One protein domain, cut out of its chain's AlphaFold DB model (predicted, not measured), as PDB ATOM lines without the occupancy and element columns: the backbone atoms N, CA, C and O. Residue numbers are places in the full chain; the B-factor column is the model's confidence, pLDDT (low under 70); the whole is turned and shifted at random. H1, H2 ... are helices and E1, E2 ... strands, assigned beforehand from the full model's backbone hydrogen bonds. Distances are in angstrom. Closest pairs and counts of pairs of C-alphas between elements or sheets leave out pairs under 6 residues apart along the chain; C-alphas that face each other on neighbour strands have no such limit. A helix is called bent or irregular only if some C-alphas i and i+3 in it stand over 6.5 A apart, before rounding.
ATOM      1  N   SER A   6      -5.543  27.664 157.883       95.31
ATOM      2  CA  SER A   6      -5.307  29.093 158.093       95.31
ATOM      3  C   SER A   6      -6.349  29.734 159.023       95.31
ATOM      4  O   SER A   6      -6.001  30.380 160.015       95.31
ATOM      5  N   GLU A   7      -7.642  29.467 158.803       94.94
ATOM      6  CA  GLU A   7      -8.719  29.955 159.677       94.94
ATOM      7  C   GLU A   7      -8.623  29.407 161.103       94.94
ATOM      8  O   GLU A   7      -8.898  30.127 162.070       94.94
ATOM      9  N   ARG A   8      -8.249  28.131 161.260       95.81
ATOM     10  CA  ARG A   8      -8.067  27.504 162.576       95.81
ATOM     11  C   ARG A   8      -6.875  28.112 163.318       95.81
ATOM     12  O   ARG A   8      -6.995  28.346 164.518       95.81
ATOM     13  N   ILE A   9      -5.776  28.410 162.622       96.94
ATOM     14  CA  ILE A   9      -4.599  29.084 163.189       96.94
ATOM     15  C   ILE A   9      -4.979  30.480 163.680       96.94
ATOM     16  O   ILE A   9      -4.795  30.779 164.856       96.94
ATOM     17  N   VAL A  10      -5.586  31.314 162.831       96.81
ATOM     18  CA  VAL A  10      -5.981  32.681 163.220       96.81
ATOM     19  C   VAL A  10      -7.015  32.663 164.348       96.81
ATOM     20  O   VAL A  10      -6.935  33.461 165.280       96.81
ATOM     21  N   SER A  11      -7.955  31.709 164.322       95.62
ATOM     22  CA  SER A  11      -8.895  31.488 165.430       95.62
ATOM     23  C   SER A  11      -8.177  31.168 166.738       95.62
ATOM     24  O   SER A  11      -8.589  31.663 167.782       95.62
ATOM     25  N   PHE A  12      -7.130  30.343 166.699       97.06
ATOM     26  CA  PHE A  12      -6.337  30.027 167.881       97.06
ATOM     27  C   PHE A  12      -5.607  31.269 168.405       97.06
ATOM     28  O   PHE A  12      -5.729  31.571 169.588       97.06
ATOM     29  N   LEU A  13      -4.925  32.017 167.527       97.00
ATOM     30  CA  LEU A  13      -4.193  33.239 167.893       97.00
ATOM     31  C   LEU A  13      -5.085  34.247 168.617       97.00
ATOM     32  O   LEU A  13      -4.700  34.786 169.647       97.00
ATOM     33  N   ALA A  14      -6.308  34.447 168.128       96.25
ATOM     34  CA  ALA A  14      -7.251  35.385 168.726       96.25
ATOM     35  C   ALA A  14      -7.668  35.044 170.171       96.25
ATOM     36  O   ALA A  14      -8.236  35.900 170.838       96.25
ATOM     37  N   ASN A  15      -7.417  33.814 170.644       95.44
ATOM     38  CA  ASN A  15      -7.688  33.394 172.024       95.44
ATOM     39  C   ASN A  15      -6.477  33.564 172.965       95.44
ATOM     40  O   ASN A  15      -6.588  33.250 174.149       95.44
ATOM     41  N   LEU A  16      -5.322  34.008 172.463       95.69
ATOM     42  CA  LEU A  16      -4.161  34.309 173.301       95.69
ATOM     43  C   LEU A  16      -4.344  35.667 173.999       95.69
ATOM     44  O   LEU A  16      -5.011  36.559 173.476       95.69
ATOM     45  N   ALA A  17      -3.745  35.831 175.181       90.38
ATOM     46  CA  ALA A  17      -4.014  36.969 176.072       90.38
ATOM     47  C   ALA A  17      -3.723  38.352 175.465       90.38
ATOM     48  O   ALA A  17      -4.368  39.335 175.822       90.38
ATOM     49  N   HIS A  18      -2.761  38.441 174.548       93.88
ATOM     50  CA  HIS A  18      -2.334  39.691 173.916       93.88
ATOM     51  C   HIS A  18      -3.011  39.962 172.564       93.88
ATOM     52  O   HIS A  18      -2.574  40.843 171.816       93.88
ATOM     53  N   PHE A  19      -4.097  39.246 172.264       96.88
ATOM     54  CA  PHE A  19      -4.903  39.423 171.062       96.88
ATOM     55  C   PHE A  19      -6.337  39.849 171.365       96.88
ATOM     56  O   PHE A  19      -6.917  39.532 172.399       96.88
ATOM     57  N   GLN A  20      -6.934  40.545 170.400       95.19
ATOM     58  CA  GLN A  20      -8.365  40.818 170.349       95.19
ATOM     59  C   GLN A  20      -8.981  40.208 169.085       95.19
ATOM     60  O   GLN A  20      -8.393  40.222 168.000       95.19
ATOM     61  N   HIS A  21     -10.207  39.707 169.221       95.06
ATOM     62  CA  HIS A  21     -11.004  39.253 168.088       95.06
ATOM     63  C   HIS A  21     -11.435  40.443 167.224       95.06
ATOM     64  O   HIS A  21     -12.022  41.407 167.723       95.06
ATOM     65  N   LYS A  22     -11.215  40.352 165.911       94.00
ATOM     66  CA  LYS A  22     -11.681  41.339 164.933       94.00
ATOM     67  C   LYS A  22     -12.402  40.688 163.762       94.00
ATOM     68  O   LYS A  22     -12.309  39.485 163.518       94.00
ATOM     69  N   LYS A  23     -13.154  41.515 163.041       90.56
ATOM     70  CA  LYS A  23     -13.808  41.150 161.787       90.56
ATOM     71  C   LYS A  23     -13.524  42.239 160.762       90.56
ATOM     72  O   LYS A  23     -13.916  43.380 160.977       90.56
ATOM     73  N   ILE A  24     -12.852  41.881 159.676       86.44
ATOM     74  CA  ILE A  24     -12.469  42.785 158.588       86.44
ATOM     75  C   ILE A  24     -13.065  42.234 157.301       86.44
ATOM     76  O   ILE A  24     -12.853  41.069 156.979       86.44
ATOM     77  N   ASP A  25     -13.862  43.045 156.606       84.94
ATOM     78  CA  ASP A  25     -14.497  42.678 155.332       84.94
ATOM     79  C   ASP A  25     -15.243  41.333 155.390       84.94
ATOM     80  O   ASP A  25     -15.152  40.488 154.507       84.94
ATOM     81  N   GLY A  26     -15.951  41.086 156.497       82.81
ATOM     82  CA  GLY A  26     -16.671  39.828 156.707       82.81
ATOM     83  C   GLY A  26     -15.816  38.669 157.235       82.81
ATOM     84  O   GLY A  26     -16.383  37.709 157.755       82.81
ATOM     85  N   THR A  27     -14.488  38.787 157.190       86.06
ATOM     86  CA  THR A  27     -13.517  37.748 157.560       86.06
ATOM     87  C   THR A  27     -13.065  37.903 159.008       86.06
ATOM     88  O   THR A  27     -12.835  39.010 159.492       86.06
ATOM     89  N   PHE A  28     -12.949  36.787 159.724       91.62
ATOM     90  CA  PHE A  28     -12.426  36.763 161.087       91.62
ATOM     91  C   PHE A  28     -10.922  37.077 161.112       91.62
ATOM     92  O   PHE A  28     -10.182  36.590 160.263       91.62
ATOM     93  N   ALA A  29     -10.472  37.848 162.100       95.44
ATOM     94  CA  ALA A  29      -9.077  38.239 162.265       95.44
ATOM     95  C   ALA A  29      -8.658  38.238 163.743       95.44
ATOM     96  O   ALA A  29      -9.492  38.418 164.637       95.44
ATOM     97  N   ALA A  30      -7.358  38.083 163.985       97.50
ATOM     98  CA  ALA A  30      -6.731  38.306 165.285       97.50
ATOM     99  C   ALA A  30      -5.900  39.593 165.211       97.50
ATOM    100  O   ALA A  30      -5.029  39.704 164.356       97.50
ATOM    101  N   GLU A  31      -6.165  40.574 166.070       97.19
ATOM    102  CA  GLU A  31      -5.362  41.803 166.145       97.19
ATOM    103  C   GLU A  31      -4.521  41.786 167.416       97.19
ATOM    104  O   GLU A  31      -5.060  41.615 168.512       97.19
ATOM    105  N   ARG A  32      -3.206  41.958 167.283       95.69
ATOM    106  CA  ARG A  32      -2.306  42.041 168.429       95.69
ATOM    107  C   ARG A  32      -2.475  43.395 169.114       95.69
ATOM    108  O   ARG A  32      -2.365  44.439 168.475       95.69
ATOM    109  N   ILE A  33      -2.709  43.386 170.424       94.06
ATOM    110  CA  ILE A  33      -3.032  44.593 171.203       94.06
ATOM    111  C   ILE A  33      -1.847  45.570 171.261       94.06
ATOM    112  O   ILE A  33      -2.043  46.782 171.301       94.06
ATOM    113  N   THR A  34      -0.615  45.060 171.255       89.75
ATOM    114  CA  THR A  34       0.601  45.855 171.488       89.75
ATOM    115  C   THR A  34       0.960  46.798 170.345       89.75
ATOM    116  O   THR A  34       1.534  47.856 170.585       89.75
ATOM    117  N   ASP A  35       0.668  46.411 169.106       89.62
ATOM    118  CA  ASP A  35       1.144  47.117 167.914       89.62
ATOM    119  C   ASP A  35       0.099  47.227 166.795       89.62
ATOM    120  O   ASP A  35       0.374  47.868 165.782       89.62
ATOM    121  N   GLY A  36      -1.089  46.638 166.967       93.56
ATOM    122  CA  GLY A  36      -2.166  46.652 165.977       93.56
ATOM    123  C   GLY A  36      -1.960  45.693 164.802       93.56
ATOM    124  O   GLY A  36      -2.744  45.720 163.856       93.56
ATOM    125  N   THR A  37      -0.920  44.850 164.813       94.88
ATOM    126  CA  THR A  37      -0.677  43.860 163.754       94.88
ATOM    127  C   THR A  37      -1.858  42.914 163.642       94.88
ATOM    128  O   THR A  37      -2.298  42.313 164.622       94.88
ATOM    129  N   LEU A  38      -2.373  42.785 162.424       96.00
ATOM    130  CA  LEU A  38      -3.586  42.041 162.143       96.00
ATOM    131  C   LEU A  38      -3.255  40.770 161.369       96.00
ATOM    132  O   LEU A  38      -2.681  40.827 160.284       96.00
ATOM    133  N   PHE A  39      -3.684  39.636 161.904       96.75
ATOM    134  CA  PHE A  39      -3.531  38.318 161.310       96.75
ATOM    135  C   PHE A  39      -4.869  37.876 160.724       96.75
ATOM    136  O   PHE A  39      -5.899  37.855 161.405       96.75
ATOM    137  N   LEU A  40      -4.846  37.538 159.442       96.12
ATOM    138  CA  LEU A  40      -5.993  37.191 158.616       96.12
ATOM    139  C   LEU A  40      -5.776  35.802 158.008       96.12
ATOM    140  O   LEU A  40      -4.646  35.465 157.643       96.12
ATOM    141  N   PRO A  41      -6.839  35.002 157.830       95.25
ATOM    142  CA  PRO A  41      -6.737  33.771 157.070       95.25
ATOM    143  C   PRO A  41      -6.243  34.057 155.646       95.25
ATOM    144  O   PRO A  41      -6.665  35.028 154.997       95.25
ATOM    145  N   TYR A  42      -5.335  33.214 155.173       93.50
ATOM    146  CA  TYR A  42      -4.966  33.120 153.771       93.50
ATOM    147  C   TYR A  42      -6.118  32.476 153.001       93.50
ATOM    148  O   TYR A  42      -6.730  31.516 153.471       93.50
ATOM    149  N   ILE A  43      -6.435  33.052 151.845       88.31
ATOM    150  CA  ILE A  43      -7.433  32.517 150.925       88.31
ATOM    151  C   ILE A  43      -6.634  31.947 149.768       88.31
ATOM    152  O   ILE A  43      -6.119  32.713 148.956       88.31
ATOM    153  N   ASP A  44      -6.504  30.626 149.735       83.62
ATOM    154  CA  ASP A  44      -5.820  29.969 148.634       83.62
ATOM    155  C   ASP A  44      -6.682  30.042 147.361       83.62
ATOM    156  O   ASP A  44      -7.831  29.584 147.395       83.62
ATOM    157  N   PRO A  45      -6.175  30.608 146.249       82.62
ATOM    158  CA  PRO A  45      -6.864  30.562 144.961       82.62
ATOM    159  C   PRO A  45      -7.158  29.139 144.465       82.62
ATOM    160  O   PRO A  45      -8.158  28.956 143.768       82.62
ATOM    161  N   ASP A  46      -6.345  28.149 144.839       84.19
ATOM    162  CA  ASP A  46      -6.517  26.747 144.439       84.19
ATOM    163  C   ASP A  46      -7.402  25.949 145.417       84.19
ATOM    164  O   ASP A  46      -7.815  24.824 145.120       84.19
ATOM    165  N   GLY A  47      -7.771  26.552 146.552       78.56
ATOM    166  CA  GLY A  47      -8.665  25.961 147.546       78.56
ATOM    167  C   GLY A  47      -8.041  24.852 148.399       78.56
ATOM    168  O   GLY A  47      -8.778  23.995 148.892       78.56
ATOM    169  N   ASP A  48      -6.718  24.836 148.582       83.06
ATOM    170  CA  ASP A  48      -6.044  23.947 149.527       83.06
ATOM    171  C   ASP A  48      -6.311  24.391 150.974       83.06
ATOM    172  O   ASP A  48      -5.716  25.324 151.528       83.06
ATOM    173  N   ASP A  49      -7.225  23.665 151.614       81.12
ATOM    174  CA  ASP A  49      -7.606  23.865 153.008       81.12
ATOM    175  C   ASP A  49      -6.470  23.561 154.008       81.12
ATOM    176  O   ASP A  49      -6.607  23.915 155.185       81.12
ATOM    177  N   ASP A  50      -5.375  22.912 153.596       82.19
ATOM    178  CA  ASP A  50      -4.260  22.507 154.460       82.19
ATOM    179  C   ASP A  50      -3.042  23.449 154.377       82.19
ATOM    180  O   ASP A  50      -2.085  23.289 155.145       82.19
ATOM    181  N   LEU A  51      -3.088  24.496 153.545       86.50
ATOM    182  CA  LEU A  51      -2.068  25.546 153.548       86.50
ATOM    183  C   LEU A  51      -2.034  26.278 154.896       86.50
ATOM    184  O   LEU A  51      -3.013  26.858 155.373       86.50
ATOM    185  N   SER A  52      -0.853  26.279 155.514       91.25
ATOM    186  CA  SER A  52      -0.620  26.926 156.812       91.25
ATOM    187  C   SER A  52      -0.278  28.414 156.715       91.25
ATOM    188  O   SER A  52      -0.006  29.040 157.740       91.25
ATOM    189  N   LEU A  53      -0.276  28.987 155.509       94.75
ATOM    190  CA  LEU A  53      -0.022  30.409 155.309       94.75
ATOM    191  C   LEU A  53      -1.116  31.250 155.972       94.75
ATOM    192  O   LEU A  53      -2.285  30.867 156.022       94.75
ATOM    193  N   ILE A  54      -0.732  32.414 156.479       95.44
ATOM    194  CA  ILE A  54      -1.642  33.456 156.954       95.44
ATOM    195  C   ILE A  54      -1.218  34.790 156.348       95.44
ATOM    196  O   ILE A  54      -0.045  34.999 156.032       95.44
ATOM    197  N   ARG A  55      -2.167  35.711 156.211       95.44
ATOM    198  CA  ARG A  55      -1.885  37.093 155.818       95.44
ATOM    199  C   ARG A  55      -1.682  37.943 157.058       95.44
ATOM    200  O   ARG A  55      -2.428  37.814 158.030       95.44
ATOM    201  N   VAL A  56      -0.704  38.835 157.014       95.06
ATOM    202  CA  VAL A  56      -0.378  39.736 158.119       95.06
ATOM    203  C   VAL A  56      -0.356  41.167 157.615       95.06
ATOM    204  O   VAL A  56       0.454  41.494 156.756       95.06
ATOM    205  N   ARG A  57      -1.212  42.027 158.175       94.81
ATOM    206  CA  ARG A  57      -1.130  43.484 158.012       94.81
ATOM    207  C   ARG A  57      -0.364  44.055 159.188       94.81
ATOM    208  O   ARG A  57      -0.890  44.165 160.300       94.81
ATOM    209  N   TRP A  58       0.892  44.394 158.948       91.06
ATOM    210  CA  TRP A  58       1.799  44.875 159.982       91.06
ATOM    211  C   TRP A  58       1.326  46.215 160.523       91.06
ATOM    212  O   TRP A  58       1.055  47.142 159.752       91.06
ATOM    213  N   GLN A  59       1.222  46.308 161.850       89.12
ATOM    214  CA  GLN A  59       0.668  47.475 162.542       89.12
ATOM    215  C   GLN A  59      -0.723  47.893 162.026       89.12
ATOM    216  O   GLN A  59      -1.070  49.073 162.015       89.12
ATOM    217  N   GLY A  60      -1.494  46.938 161.498       86.56
ATOM    218  CA  GLY A  60      -2.838  47.166 160.973       86.56
ATOM    219  C   GLY A  60      -2.887  47.933 159.649       86.56
ATOM    220  O   GLY A  60      -3.980  48.229 159.170       86.56
ATOM    221  N   ASN A  61      -1.744  48.247 159.029       89.50
ATOM    222  CA  ASN A  61      -1.688  49.017 157.787       89.50
ATOM    223  C   ASN A  61      -1.991  48.120 156.564       89.50
ATOM    224  O   ASN A  61      -1.184  47.241 156.254       89.50
ATOM    225  N   PRO A  62      -3.097  48.347 155.824       86.94
ATOM    226  CA  PRO A  62      -3.466  47.520 154.670       86.94
ATOM    227  C   PRO A  62      -2.475  47.579 153.506       86.94
ATOM    228  O   PRO A  62      -2.366  46.620 152.754       86.94
ATOM    229  N   SER A  63      -1.728  48.676 153.363       89.25
ATOM    230  CA  SER A  63      -0.679  48.810 152.340       89.25
ATOM    231  C   SER A  63       0.611  48.084 152.723       89.25
ATOM    232  O   SER A  63       1.590  48.117 151.982       89.25
ATOM    233  N   ASN A  64       0.639  47.483 153.910       89.75
ATOM    234  CA  ASN A  64       1.783  46.808 154.480       89.75
ATOM    235  C   ASN A  64       1.391  45.379 154.886       89.75
ATOM    236  O   ASN A  64       1.340  45.034 156.070       89.75
ATOM    237  N   GLU A  65       1.086  44.572 153.874       92.69
ATOM    238  CA  GLU A  65       0.637  43.190 154.011       92.69
ATOM    239  C   GLU A  65       1.717  42.210 153.530       92.69
ATOM    240  O   GLU A  65       2.454  42.500 152.588       92.69
ATOM    241  N   SER A  66       1.817  41.051 154.179       92.88
ATOM    242  CA  SER A  66       2.654  39.935 153.728       92.88
ATOM    243  C   SER A  66       2.012  38.588 154.044       92.88
ATOM    244  O   SER A  66       1.280  38.460 155.029       92.88
ATOM    245  N   GLU A  67       2.351  37.571 153.263       94.38
ATOM    246  CA  GLU A  67       2.003  36.174 153.527       94.38
ATOM    247  C   GLU A  67       3.148  35.499 154.277       94.38
ATOM    248  O   GLU A  67       4.306  35.591 153.873       94.38
ATOM    249  N   VAL A  68       2.838  34.851 155.397       91.88
ATOM    250  CA  VAL A  68       3.845  34.232 156.268       91.88
ATOM    251  C   VAL A  68       3.394  32.849 156.716       91.88
ATOM    252  O   VAL A  68       2.204  32.528 156.695       91.88
ATOM    253  N   SER A  69       4.343  32.035 157.181       92.50
ATOM    254  CA  SER A  69       4.035  30.751 157.814       92.50
ATOM    255  C   SER A  69       3.235  30.957 159.100       92.50
ATOM    256  O   SER A  69       3.744  31.475 160.097       92.50
ATOM    257  N   GLY A  70       1.983  30.499 159.111       94.31
ATOM    258  CA  GLY A  70       1.128  30.561 160.293       94.31
ATOM    259  C   GLY A  70       1.605  29.659 161.428       94.31
ATOM    260  O   GLY A  70       1.321  29.954 162.585       94.31
ATOM    261  N   LEU A  71       2.366  28.599 161.130       93.62
ATOM    262  CA  LEU A  71       2.957  27.740 162.160       93.62
ATOM    263  C   LEU A  71       4.064  28.465 162.930       93.62
ATOM    264  O   LEU A  71       4.057  28.426 164.155       93.62
ATOM    265  N   GLN A  72       4.961  29.169 162.230       89.12
ATOM    266  CA  GLN A  72       6.038  29.937 162.870       89.12
ATOM    267  C   GLN A  72       5.487  31.097 163.704       89.12
ATOM    268  O   GLN A  72       5.949  31.331 164.818       89.12
ATOM    269  N   ILE A  73       4.459  31.790 163.197       92.88
ATOM    270  CA  ILE A  73       3.759  32.819 163.975       92.88
ATOM    271  C   ILE A  73       3.099  32.204 165.209       92.88
ATOM    272  O   ILE A  73       3.316  32.695 166.310       92.88
ATOM    273  N   ALA A  74       2.330  31.120 165.064       95.12
ATOM    274  CA  ALA A  74       1.670  30.482 166.201       95.12
ATOM    275  C   ALA A  74       2.659  30.034 167.278       95.12
ATOM    276  O   ALA A  74       2.397  30.223 168.462       95.12
ATOM    277  N   GLU A  75       3.797  29.479 166.873       92.62
ATOM    278  CA  GLU A  75       4.870  29.104 167.782       92.62
ATOM    279  C   GLU A  75       5.371  30.301 168.599       92.62
ATOM    280  O   GLU A  75       5.373  30.246 169.830       92.62
ATOM    281  N   HIS A  76       5.714  31.400 167.922       91.56
ATOM    282  CA  HIS A  76       6.178  32.625 168.564       91.56
ATOM    283  C   HIS A  76       5.122  33.227 169.501       91.56
ATOM    284  O   HIS A  76       5.414  33.490 170.666       91.56
ATOM    285  N   GLU A  77       3.877  33.397 169.041       94.62
ATOM    286  CA  GLU A  77       2.822  34.012 169.855       94.62
ATOM    287  C   GLU A  77       2.468  33.177 171.088       94.62
ATOM    288  O   GLU A  77       2.140  33.739 172.132       94.62
ATOM    289  N   ILE A  78       2.531  31.843 170.997       95.31
ATOM    290  CA  ILE A  78       2.320  30.970 172.159       95.31
ATOM    291  C   ILE A  78       3.427  31.185 173.192       95.31
ATOM    292  O   ILE A  78       3.124  31.302 174.379       95.31
ATOM    293  N   ILE A  79       4.690  31.251 172.761       92.00
ATOM    294  CA  ILE A  79       5.824  31.494 173.661       92.00
ATOM    295  C   ILE A  79       5.658  32.847 174.361       92.00
ATOM    296  O   ILE A  79       5.739  32.902 175.588       92.00
ATOM    297  N   VAL A  80       5.335  33.904 173.611       91.88
ATOM    298  CA  VAL A  80       5.084  35.250 174.159       91.88
ATOM    299  C   VAL A  80       3.936  35.238 175.174       91.88
ATOM    300  O   VAL A  80       4.068  35.791 176.267       91.88
ATOM    301  N   ALA A  81       2.819  34.568 174.862       93.62
ATOM    302  CA  ALA A  81       1.682  34.464 175.778       93.62
ATOM    303  C   ALA A  81       2.054  33.747 177.085       93.62
ATOM    304  O   ALA A  81       1.699  34.214 178.166       93.62
ATOM    305  N   VAL A  82       2.805  32.643 177.007       93.44
ATOM    306  CA  VAL A  82       3.257  31.910 178.200       93.44
ATOM    307  C   VAL A  82       4.220  32.739 179.030       93.44
ATOM    308  O   VAL A  82       4.061  32.802 180.243       93.44
ATOM    309  N   GLN A  83       5.195  33.393 178.402       90.88
ATOM    310  CA  GLN A  83       6.137  34.254 179.115       90.88
ATOM    311  C   GLN A  83       5.411  35.373 179.861       90.88
ATOM    312  O   GLN A  83       5.744  35.661 181.010       90.88
ATOM    313  N   HIS A  84       4.373  35.950 179.249       90.69
ATOM    314  CA  HIS A  84       3.506  36.907 179.920       90.69
ATOM    315  C   HIS A  84       2.791  36.288 181.131       90.69
ATOM    316  O   HIS A  84       2.883  36.843 182.223       90.69
ATOM    317  N   TRP A  85       2.137  35.132 180.970       92.81
ATOM    318  CA  TRP A  85       1.424  34.452 182.062       92.81
ATOM    319  C   TRP A  85       2.334  34.041 183.221       92.81
ATOM    320  O   TRP A  85       1.962  34.204 184.381       92.81
ATOM    321  N   VAL A  86       3.550  33.580 182.931       90.12
ATOM    322  CA  VAL A  86       4.555  33.275 183.958       90.12
ATOM    323  C   VAL A  86       4.994  34.547 184.683       90.12
ATOM    324  O   VAL A  86       5.069  34.568 185.908       90.12
ATOM    325  N   ALA A  87       5.231  35.642 183.953       89.12
ATOM    326  CA  ALA A  87       5.656  36.907 184.549       89.12
ATOM    327  C   ALA A  87       4.600  37.526 185.485       89.12
ATOM    328  O   ALA A  87       4.973  38.196 186.450       89.12
ATOM    329  N   VAL A  88       3.305  37.313 185.223       90.94
ATOM    330  CA  VAL A  88       2.207  37.803 186.081       90.94
ATOM    331  C   VAL A  88       1.789  36.814 187.177       90.94
ATOM    332  O   VAL A  88       0.962  37.163 188.014       90.94
ATOM    333  N   GLY A  89       2.387  35.618 187.217       89.44
ATOM    334  CA  GLY A  89       2.101  34.589 188.222       89.44
ATOM    335  C   GLY A  89       0.855  33.740 187.945       89.44
ATOM    336  O   GLY A  89       0.375  33.070 188.856       89.44
ATOM    337  N   ASP A  90       0.337  33.749 186.713       88.62
ATOM    338  CA  ASP A  90      -0.794  32.908 186.287       88.62
ATOM    339  C   ASP A  90      -0.356  31.474 185.929       88.62
ATOM    340  O   ASP A  90      -1.182  30.559 185.875       88.62
ATOM    341  N   MET A  91       0.939  31.267 185.660       88.81
ATOM    342  CA  MET A  91       1.544  29.966 185.355       88.81
ATOM    343  C   MET A  91       2.902  29.819 186.050       88.81
ATOM    344  O   MET A  91       3.695  30.755 186.063       88.81
ATOM    345  N   ASP A  92       3.193  28.627 186.578       83.00
ATOM    346  CA  ASP A  92       4.428  28.385 187.340       83.00
ATOM    347  C   ASP A  92       5.620  27.970 186.458       83.00
ATOM    348  O   ASP A  92       6.745  28.419 186.674       83.00
ATOM    349  N   ASP A  93       5.394  27.103 185.461       90.56
ATOM    350  CA  ASP A  93       6.458  26.512 184.637       90.56
ATOM    351  C   ASP A  93       6.306  26.880 183.153       90.56
ATOM    352  O   ASP A  93       5.361  26.451 182.485       90.56
ATOM    353  N   GLU A  94       7.255  27.665 182.629       88.94
ATOM    354  CA  GLU A  94       7.257  28.158 181.240       88.94
ATOM    355  C   GLU A  94       7.271  26.998 180.232       88.94
ATOM    356  O   GLU A  94       6.466  26.968 179.302       88.94
ATOM    357  N   GLN A  95       8.148  26.009 180.424       88.50
ATOM    358  CA  GLN A  95       8.337  24.935 179.447       88.50
ATOM    359  C   GLN A  95       7.098  24.037 179.331       88.50
ATOM    360  O   GLN A  95       6.587  23.824 178.230       88.50
ATOM    361  N   SER A  96       6.585  23.532 180.450       90.25
ATOM    362  CA  SER A  96       5.395  22.679 180.500       90.25
ATOM    363  C   SER A  96       4.161  23.408 179.969       90.25
ATOM    364  O   SER A  96       3.338  22.808 179.271       90.25
ATOM    365  N   SER A  97       4.061  24.718 180.217       92.62
ATOM    366  CA  SER A  97       2.983  25.561 179.693       92.62
ATOM    367  C   SER A  97       3.064  25.725 178.171       92.62
ATOM    368  O   SER A  97       2.048  25.556 177.487       92.62
ATOM    369  N   ILE A  98       4.259  25.955 177.612       92.75
ATOM    370  CA  ILE A  98       4.470  25.985 176.152       92.75
ATOM    371  C   ILE A  98       4.120  24.628 175.536       92.75
ATOM    372  O   ILE A  98       3.335  24.560 174.588       92.75
ATOM    373  N   GLU A  99       4.636  23.530 176.089       92.31
ATOM    374  CA  GLU A  99       4.347  22.179 175.599       92.31
ATOM    375  C   GLU A  99       2.847  21.854 175.657       92.31
ATOM    376  O   GLU A  99       2.297  21.230 174.742       92.31
ATOM    377  N   HIS A 100       2.159  22.288 176.716       93.06
ATOM    378  CA  HIS A 100       0.714  22.150 176.842       93.06
ATOM    379  C   HIS A 100      -0.021  22.902 175.729       93.06
ATOM    380  O   HIS A 100      -0.890  22.321 175.073       93.06
ATOM    381  N   LEU A 101       0.338  24.159 175.469       95.00
ATOM    382  CA  LEU A 101      -0.300  24.959 174.425       95.00
ATOM    383  C   LEU A 101       0.040  24.485 173.017       95.00
ATOM    384  O   LEU A 101      -0.828  24.550 172.156       95.00
ATOM    385  N   PHE A 102       1.225  23.926 172.772       95.06
ATOM    386  CA  PHE A 102       1.548  23.301 171.483       95.06
ATOM    387  C   PHE A 102       0.664  22.076 171.226       95.06
ATOM    388  O   PHE A 102       0.144  21.897 170.120       95.06
ATOM    389  N   ARG A 103       0.412  21.253 172.256       95.50
ATOM    390  CA  ARG A 103      -0.563  20.153 172.163       95.50
ATOM    391  C   ARG A 103      -1.986  20.675 171.958       95.50
ATOM    392  O   ARG A 103      -2.711  20.131 171.125       95.50
ATOM    393  N   HIS A 104      -2.380  21.727 172.676       95.81
ATOM    394  CA  HIS A 104      -3.701  22.344 172.524       95.81
ATOM    395  C   HIS A 104      -3.894  22.926 171.122       95.81
ATOM    396  O   HIS A 104      -4.940  22.723 170.506       95.81
ATOM    397  N   PHE A 105      -2.870  23.591 170.587       96.88
ATOM    398  CA  PHE A 105      -2.829  24.085 169.218       96.88
ATOM    399  C   PHE A 105      -3.071  22.942 168.245       96.88
ATOM    400  O   PHE A 105      -4.003  23.019 167.449       96.88
ATOM    401  N   GLY A 106      -2.330  21.838 168.365       95.88
ATOM    402  CA  GLY A 106      -2.519  20.702 167.470       95.88
ATOM    403  C   GLY A 106      -3.896  20.050 167.573       95.88
ATOM    404  O   GLY A 106      -4.473  19.677 166.554       95.88
ATOM    405  N   PHE A 107      -4.489  19.998 168.767       95.81
ATOM    406  CA  PHE A 107      -5.875  19.557 168.937       95.81
ATOM    407  C   PHE A 107      -6.881  20.486 168.233       95.81
ATOM    408  O   PHE A 107      -7.839  20.012 167.624       95.81
ATOM    409  N   LYS A 108      -6.680  21.810 168.292       95.56
ATOM    410  CA  LYS A 108      -7.599  22.805 167.709       95.56
ATOM    411  C   LYS A 108      -7.426  22.993 166.204       95.56
ATOM    412  O   LYS A 108      -8.403  23.296 165.519       95.56
ATOM    413  N   THR A 109      -6.209  22.847 165.691       94.69
ATOM    414  CA  THR A 109      -5.870  23.173 164.298       94.69
ATOM    415  C   THR A 109      -5.602  21.946 163.433       94.69
ATOM    416  O   THR A 109      -5.699  22.046 162.210       94.69
ATOM    417  N   GLY A 110      -5.302  20.792 164.033       93.38
ATOM    418  CA  GLY A 110      -4.846  19.590 163.330       93.38
ATOM    419  C   GLY A 110      -3.372  19.635 162.903       93.38
ATOM    420  O   GLY A 110      -2.859  18.624 162.431       93.38
ATOM    421  N   ALA A 111      -2.684  20.768 163.081       93.19
ATOM    422  CA  ALA A 111      -1.257  20.905 162.797       93.19
ATOM    423  C   ALA A 111      -0.394  20.466 163.991       93.19
ATOM    424  O   ALA A 111      -0.896  20.126 165.060       93.19
ATOM    425  N   ARG A 112       0.931  20.442 163.828       90.50
ATOM    426  CA  ARG A 112       1.862  20.128 164.919       90.50
ATOM    427  C   ARG A 112       2.948  21.187 164.995       90.50
ATOM    428  O   ARG A 112       3.594  21.464 163.994       90.50
ATOM    429  N   LEU A 113       3.151  21.710 166.198       88.75
ATOM    430  CA  LEU A 113       4.321  22.503 166.564       88.75
ATOM    431  C   LEU A 113       5.275  21.598 167.346       88.75
ATOM    432  O   LEU A 113       4.826  20.687 168.052       88.75
ATOM    433  N   ARG A 114       6.582  21.810 167.211       74.94
ATOM    434  CA  ARG A 114       7.598  21.094 167.989       74.94
ATOM    435  C   ARG A 114       8.329  22.102 168.838       74.94
ATOM    436  O   ARG A 114       8.754  23.114 168.309       74.94
ATOM    437  N   PHE A 115       8.455  21.825 170.131       65.69
ATOM    438  CA  PHE A 115       9.281  22.636 171.012       65.69
ATOM    439  C   PHE A 115      10.738  22.208 170.852       65.69
ATOM    440  O   PHE A 115      11.121  21.124 171.290       65.69
ATOM    441  N   GLU A 116      11.532  23.045 170.197       69.12
ATOM    442  CA  GLU A 116      12.979  22.891 170.094       69.12
ATOM    443  C   GLU A 116      13.647  24.042 170.855       69.12
ATOM    444  O   GLU A 116      13.090  25.133 170.987       69.12
ATOM    445  N   LYS A 117      14.842  23.809 171.413       62.25
ATOM    446  CA  LYS A 117      15.573  24.836 172.182       62.25
ATOM    447  C   LYS A 117      15.828  26.100 171.341       62.25
ATOM    448  O   LYS A 117      15.850  27.206 171.877       62.25
ATOM    449  N   GLU A 118      15.929  25.915 170.027       61.78
ATOM    450  CA  GLU A 118      16.033  26.955 169.003       61.78
ATOM    451  C   GLU A 118      14.813  27.893 168.972       61.78
ATOM    452  O   GLU A 118      14.967  29.077 168.694       61.78
ATOM    453  N   ASN A 119      13.622  27.436 169.364       64.12
ATOM    454  CA  ASN A 119      12.397  28.246 169.344       64.12
ATOM    455  C   ASN A 119      12.444  29.389 170.363       64.12
ATOM    456  O   ASN A 119      11.922  30.486 170.133       64.12
ATOM    457  N   ARG A 120      13.093  29.141 171.510       65.81
ATOM    458  CA  ARG A 120      13.304  30.159 172.545       65.81
ATOM    459  C   ARG A 120      14.338  31.183 172.089       65.81
ATOM    460  O   ARG A 120      14.147  32.377 172.297       65.81
ATOM    461  N   GLU A 121      15.404  30.734 171.430       70.94
ATOM    462  CA  GLU A 121      16.414  31.623 170.845       70.94
ATOM    463  C   GLU A 121      15.831  32.470 169.710       70.94
ATOM    464  O   GLU A 121      16.070  33.677 169.662       70.94
ATOM    465  N   PHE A 122      15.004  31.869 168.854       69.69
ATOM    466  CA  PHE A 122      14.270  32.556 167.800       69.69
ATOM    467  C   PHE A 122      13.341  33.622 168.380       69.69
ATOM    468  O   PHE A 122      13.441  34.784 167.996       69.69
ATOM    469  N   SER A 123      12.515  33.273 169.371       70.25
ATOM    470  CA  SER A 123      11.590  34.226 170.001       70.25
ATOM    471  C   SER A 123      12.317  35.387 170.679       70.25
ATOM    472  O   SER A 123      11.992  36.543 170.417       70.25
ATOM    473  N   ASN A 124      13.370  35.106 171.450       75.38
ATOM    474  CA  ASN A 124      14.194  36.149 172.070       75.38
ATOM    475  C   ASN A 124      14.866  37.051 171.020       75.38
ATOM    476  O   ASN A 124      14.989  38.263 171.212       75.38
ATOM    477  N   THR A 125      15.305  36.471 169.900       77.19
ATOM    478  CA  THR A 125      15.890  37.222 168.782       77.19
ATOM    479  C   THR A 125      14.843  38.120 168.131       77.19
ATOM    480  O   THR A 125      15.124  39.295 167.901       77.19
ATOM    481  N   LEU A 126      13.630  37.617 167.891       75.44
ATOM    482  CA  LEU A 126      12.525  38.399 167.336       75.44
ATOM    483  C   LEU A 126      12.143  39.576 168.236       75.44
ATOM    484  O   LEU A 126      12.032  40.699 167.743       75.44
ATOM    485  N   GLU A 127      11.993  39.354 169.541       74.12
ATOM    486  CA  GLU A 127      11.682  40.427 170.490       74.12
ATOM    487  C   GLU A 127      12.765  41.504 170.502       74.12
ATOM    488  O   GLU A 127      12.468  42.700 170.435       74.12
ATOM    489  N   LYS A 128      14.034  41.087 170.524       79.06
ATOM    490  CA  LYS A 128      15.164  42.013 170.478       79.06
ATOM    491  C   LYS A 128      15.189  42.812 169.177       79.06
ATOM    492  O   LYS A 128      15.375  44.023 169.216       79.06
ATOM    493  N   LEU A 129      14.964  42.166 168.031       78.88
ATOM    494  CA  LEU A 129      14.898  42.838 166.731       78.88
ATOM    495  C   LEU A 129      13.755  43.857 166.683       78.88
ATOM    496  O   LEU A 129      13.967  44.983 166.232       78.88
ATOM    497  N   MET A 130      12.568  43.498 167.180       75.94
ATOM    498  CA  MET A 130      11.432  44.422 167.253       75.94
ATOM    499  C   MET A 130      11.736  45.627 168.149       75.94
ATOM    500  O   MET A 130      11.415  46.754 167.774       75.94
ATOM    501  N   LYS A 131      12.380  45.405 169.301       77.44
ATOM    502  CA  LYS A 131      12.684  46.450 170.287       77.44
ATOM    503  C   LYS A 131      13.815  47.386 169.854       77.44
ATOM    504  O   LYS A 131      13.678  48.598 169.996       77.44
ATOM    505  N   ASP A 132      14.911  46.833 169.342       77.88
ATOM    506  CA  ASP A 132      16.145  47.585 169.085       77.88
ATOM    507  C   ASP A 132      16.197  48.163 167.662       77.88
ATOM    508  O   ASP A 132      16.795  49.217 167.444       77.88
ATOM    509  N   LEU A 133      15.595  47.479 166.680       77.44
ATOM    510  CA  LEU A 133      15.748  47.793 165.249       77.44
ATOM    511  C   LEU A 133      14.422  48.088 164.530       77.44
ATOM    512  O   LEU A 133      14.426  48.589 163.401       77.44
ATOM    513  N   GLY A 134      13.290  47.799 165.173       79.06
ATOM    514  CA  GLY A 134      11.955  48.069 164.654       79.06
ATOM    515  C   GLY A 134      11.485  47.115 163.548       79.06
ATOM    516  O   GLY A 134      12.178  46.203 163.094       79.06
ATOM    517  N   TRP A 135      10.258  47.359 163.084       76.56
ATOM    518  CA  TRP A 135       9.506  46.466 162.192       76.56
ATOM    519  C   TRP A 135      10.164  46.162 160.844       76.56
ATOM    520  O   TRP A 135       9.939  45.095 160.279       76.56
ATOM    521  N   SER A 136      10.982  47.074 160.318       78.69
ATOM    522  CA  SER A 136      11.678  46.857 159.044       78.69
ATOM    523  C   SER A 136      12.736  45.750 159.152       78.69
ATOM    524  O   SER A 136      12.827  44.877 158.289       78.69
ATOM    525  N   ALA A 137      13.497  45.730 160.251       80.38
ATOM    526  CA  ALA A 137      14.515  44.710 160.492       80.38
ATOM    527  C   ALA A 137      13.897  43.337 160.778       80.38
ATOM    528  O   ALA A 137      14.394  42.325 160.286       80.38
ATOM    529  N   PHE A 138      12.785  43.318 161.518       77.88
ATOM    530  CA  PHE A 138      12.011  42.108 161.790       77.88
ATOM    531  C   PHE A 138      11.565  41.408 160.496       77.88
ATOM    532  O   PHE A 138      11.794  40.214 160.332       77.88
ATOM    533  N   LYS A 139      11.012  42.149 159.529       73.38
ATOM    534  CA  LYS A 139      10.597  41.567 158.242       73.38
ATOM    535  C   LYS A 139      11.752  40.981 157.449       73.38
ATOM    536  O   LYS A 139      11.668  39.845 157.000       73.38
ATOM    537  N   LYS A 140      12.857  41.726 157.354       81.62
ATOM    538  CA  LYS A 140      14.059  41.259 156.660       81.62
ATOM    539  C   LYS A 140      14.587  39.955 157.264       81.62
ATOM    540  O   LYS A 140      15.065  39.097 156.531       81.62
ATOM    541  N   PHE A 141      14.499  39.806 158.586       77.88
ATOM    542  CA  PHE A 141      14.876  38.576 159.280       77.88
ATOM    543  C   PHE A 141      13.949  37.398 158.945       77.88
ATOM    544  O   PHE A 141      14.426  36.280 158.787       77.88
ATOM    545  N   LEU A 142      12.651  37.653 158.762       72.19
ATOM    546  CA  LEU A 142      11.678  36.653 158.307       72.19
ATOM    547  C   LEU A 142      11.752  36.340 156.799       72.19
ATOM    548  O   LEU A 142      11.010  35.482 156.328       72.19
ATOM    549  N   GLY A 143      12.630  37.007 156.043       75.00
ATOM    550  CA  GLY A 143      12.748  36.827 154.592       75.00
ATOM    551  C   GLY A 143      11.629  37.492 153.781       75.00
ATOM    552  O   GLY A 143      11.366  37.056 152.661       75.00
TER     553      GLY A 143
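This is residues 6 to 143 of the 144 residues of an uncharacterized protein of Geoalkalibacter subterraneus (UniProt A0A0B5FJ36). A strongly twisted wall of five strands, E1 to E5, has the short helix H1 and residues 70 to 81 of H2 packed over one face. H3 folds back beside H2 as a helical hairpin, while H4 starts across H2 and turns back on itself near residue 134. The printed part has 138 residues with four named helices and five named strands, in the order H1, E1, E2, E3, E4, E5, H2, H3, H4. The sheet, E1-E2-E3-E4-E5, is antiparallel; the class is mixed, helices and strands. The whole is compact, with a radius of gyration of the C-alphas of 14.6 A and spans of 42 by 36 by 25 A.

H1, residues 6 to 13, begins at C-alpha 6 (-5.307, 29.093, 158.093). The strands are E1, 19 to 24; E2, 27 to 32, 16.2 A; E3, 38 to 41; E4, 53 to 57; and E5, 65 to 69. H2, 70 to 88, is 26.8 A long, and H3, 94 to 109, 22.0 A. H4, 117 to 141, 18.9 A, ends at C-alpha 141 (14.876, 38.576, 159.280); it is irregular, C-alphas 132 and 135 being 9.6 A apart.

The sheet is a meander, each strand the antiparallel neighbour of the one before; N 22 and O 29 are 2.9 A apart, N 39 and O 30 2.8 A, N 40 and O 55 2.8 A, N 56 and O 66 2.8 A, each within hydrogen-bond range. H1 and H2 are on the same face, two layers; H1 is over E3 at a height over the sheet of 7.0 A. H2 touches H3, closest C-alphas Ile 79 and Ile 98, 6.2 A, at a steep tilt of 41 degrees, opposite ways. Residues 119 to 123 of H4 touch H2, closest C-alphas His 76 and Ser 123, 5.8 A, about perpendicular at 79 degrees. H3 and H4 are apart. Every O i to N i+4 pair is within hydrogen-bond range in H1, H2 and H3, and 17 of 21 in H4.

The C-alphas farthest apart, Asp 46 and Gly 89, are 45.3 A apart. The printed part has no cut; the link from E3 to E4 is long. Residues 115 to 120 and 122 have pLDDT under 70.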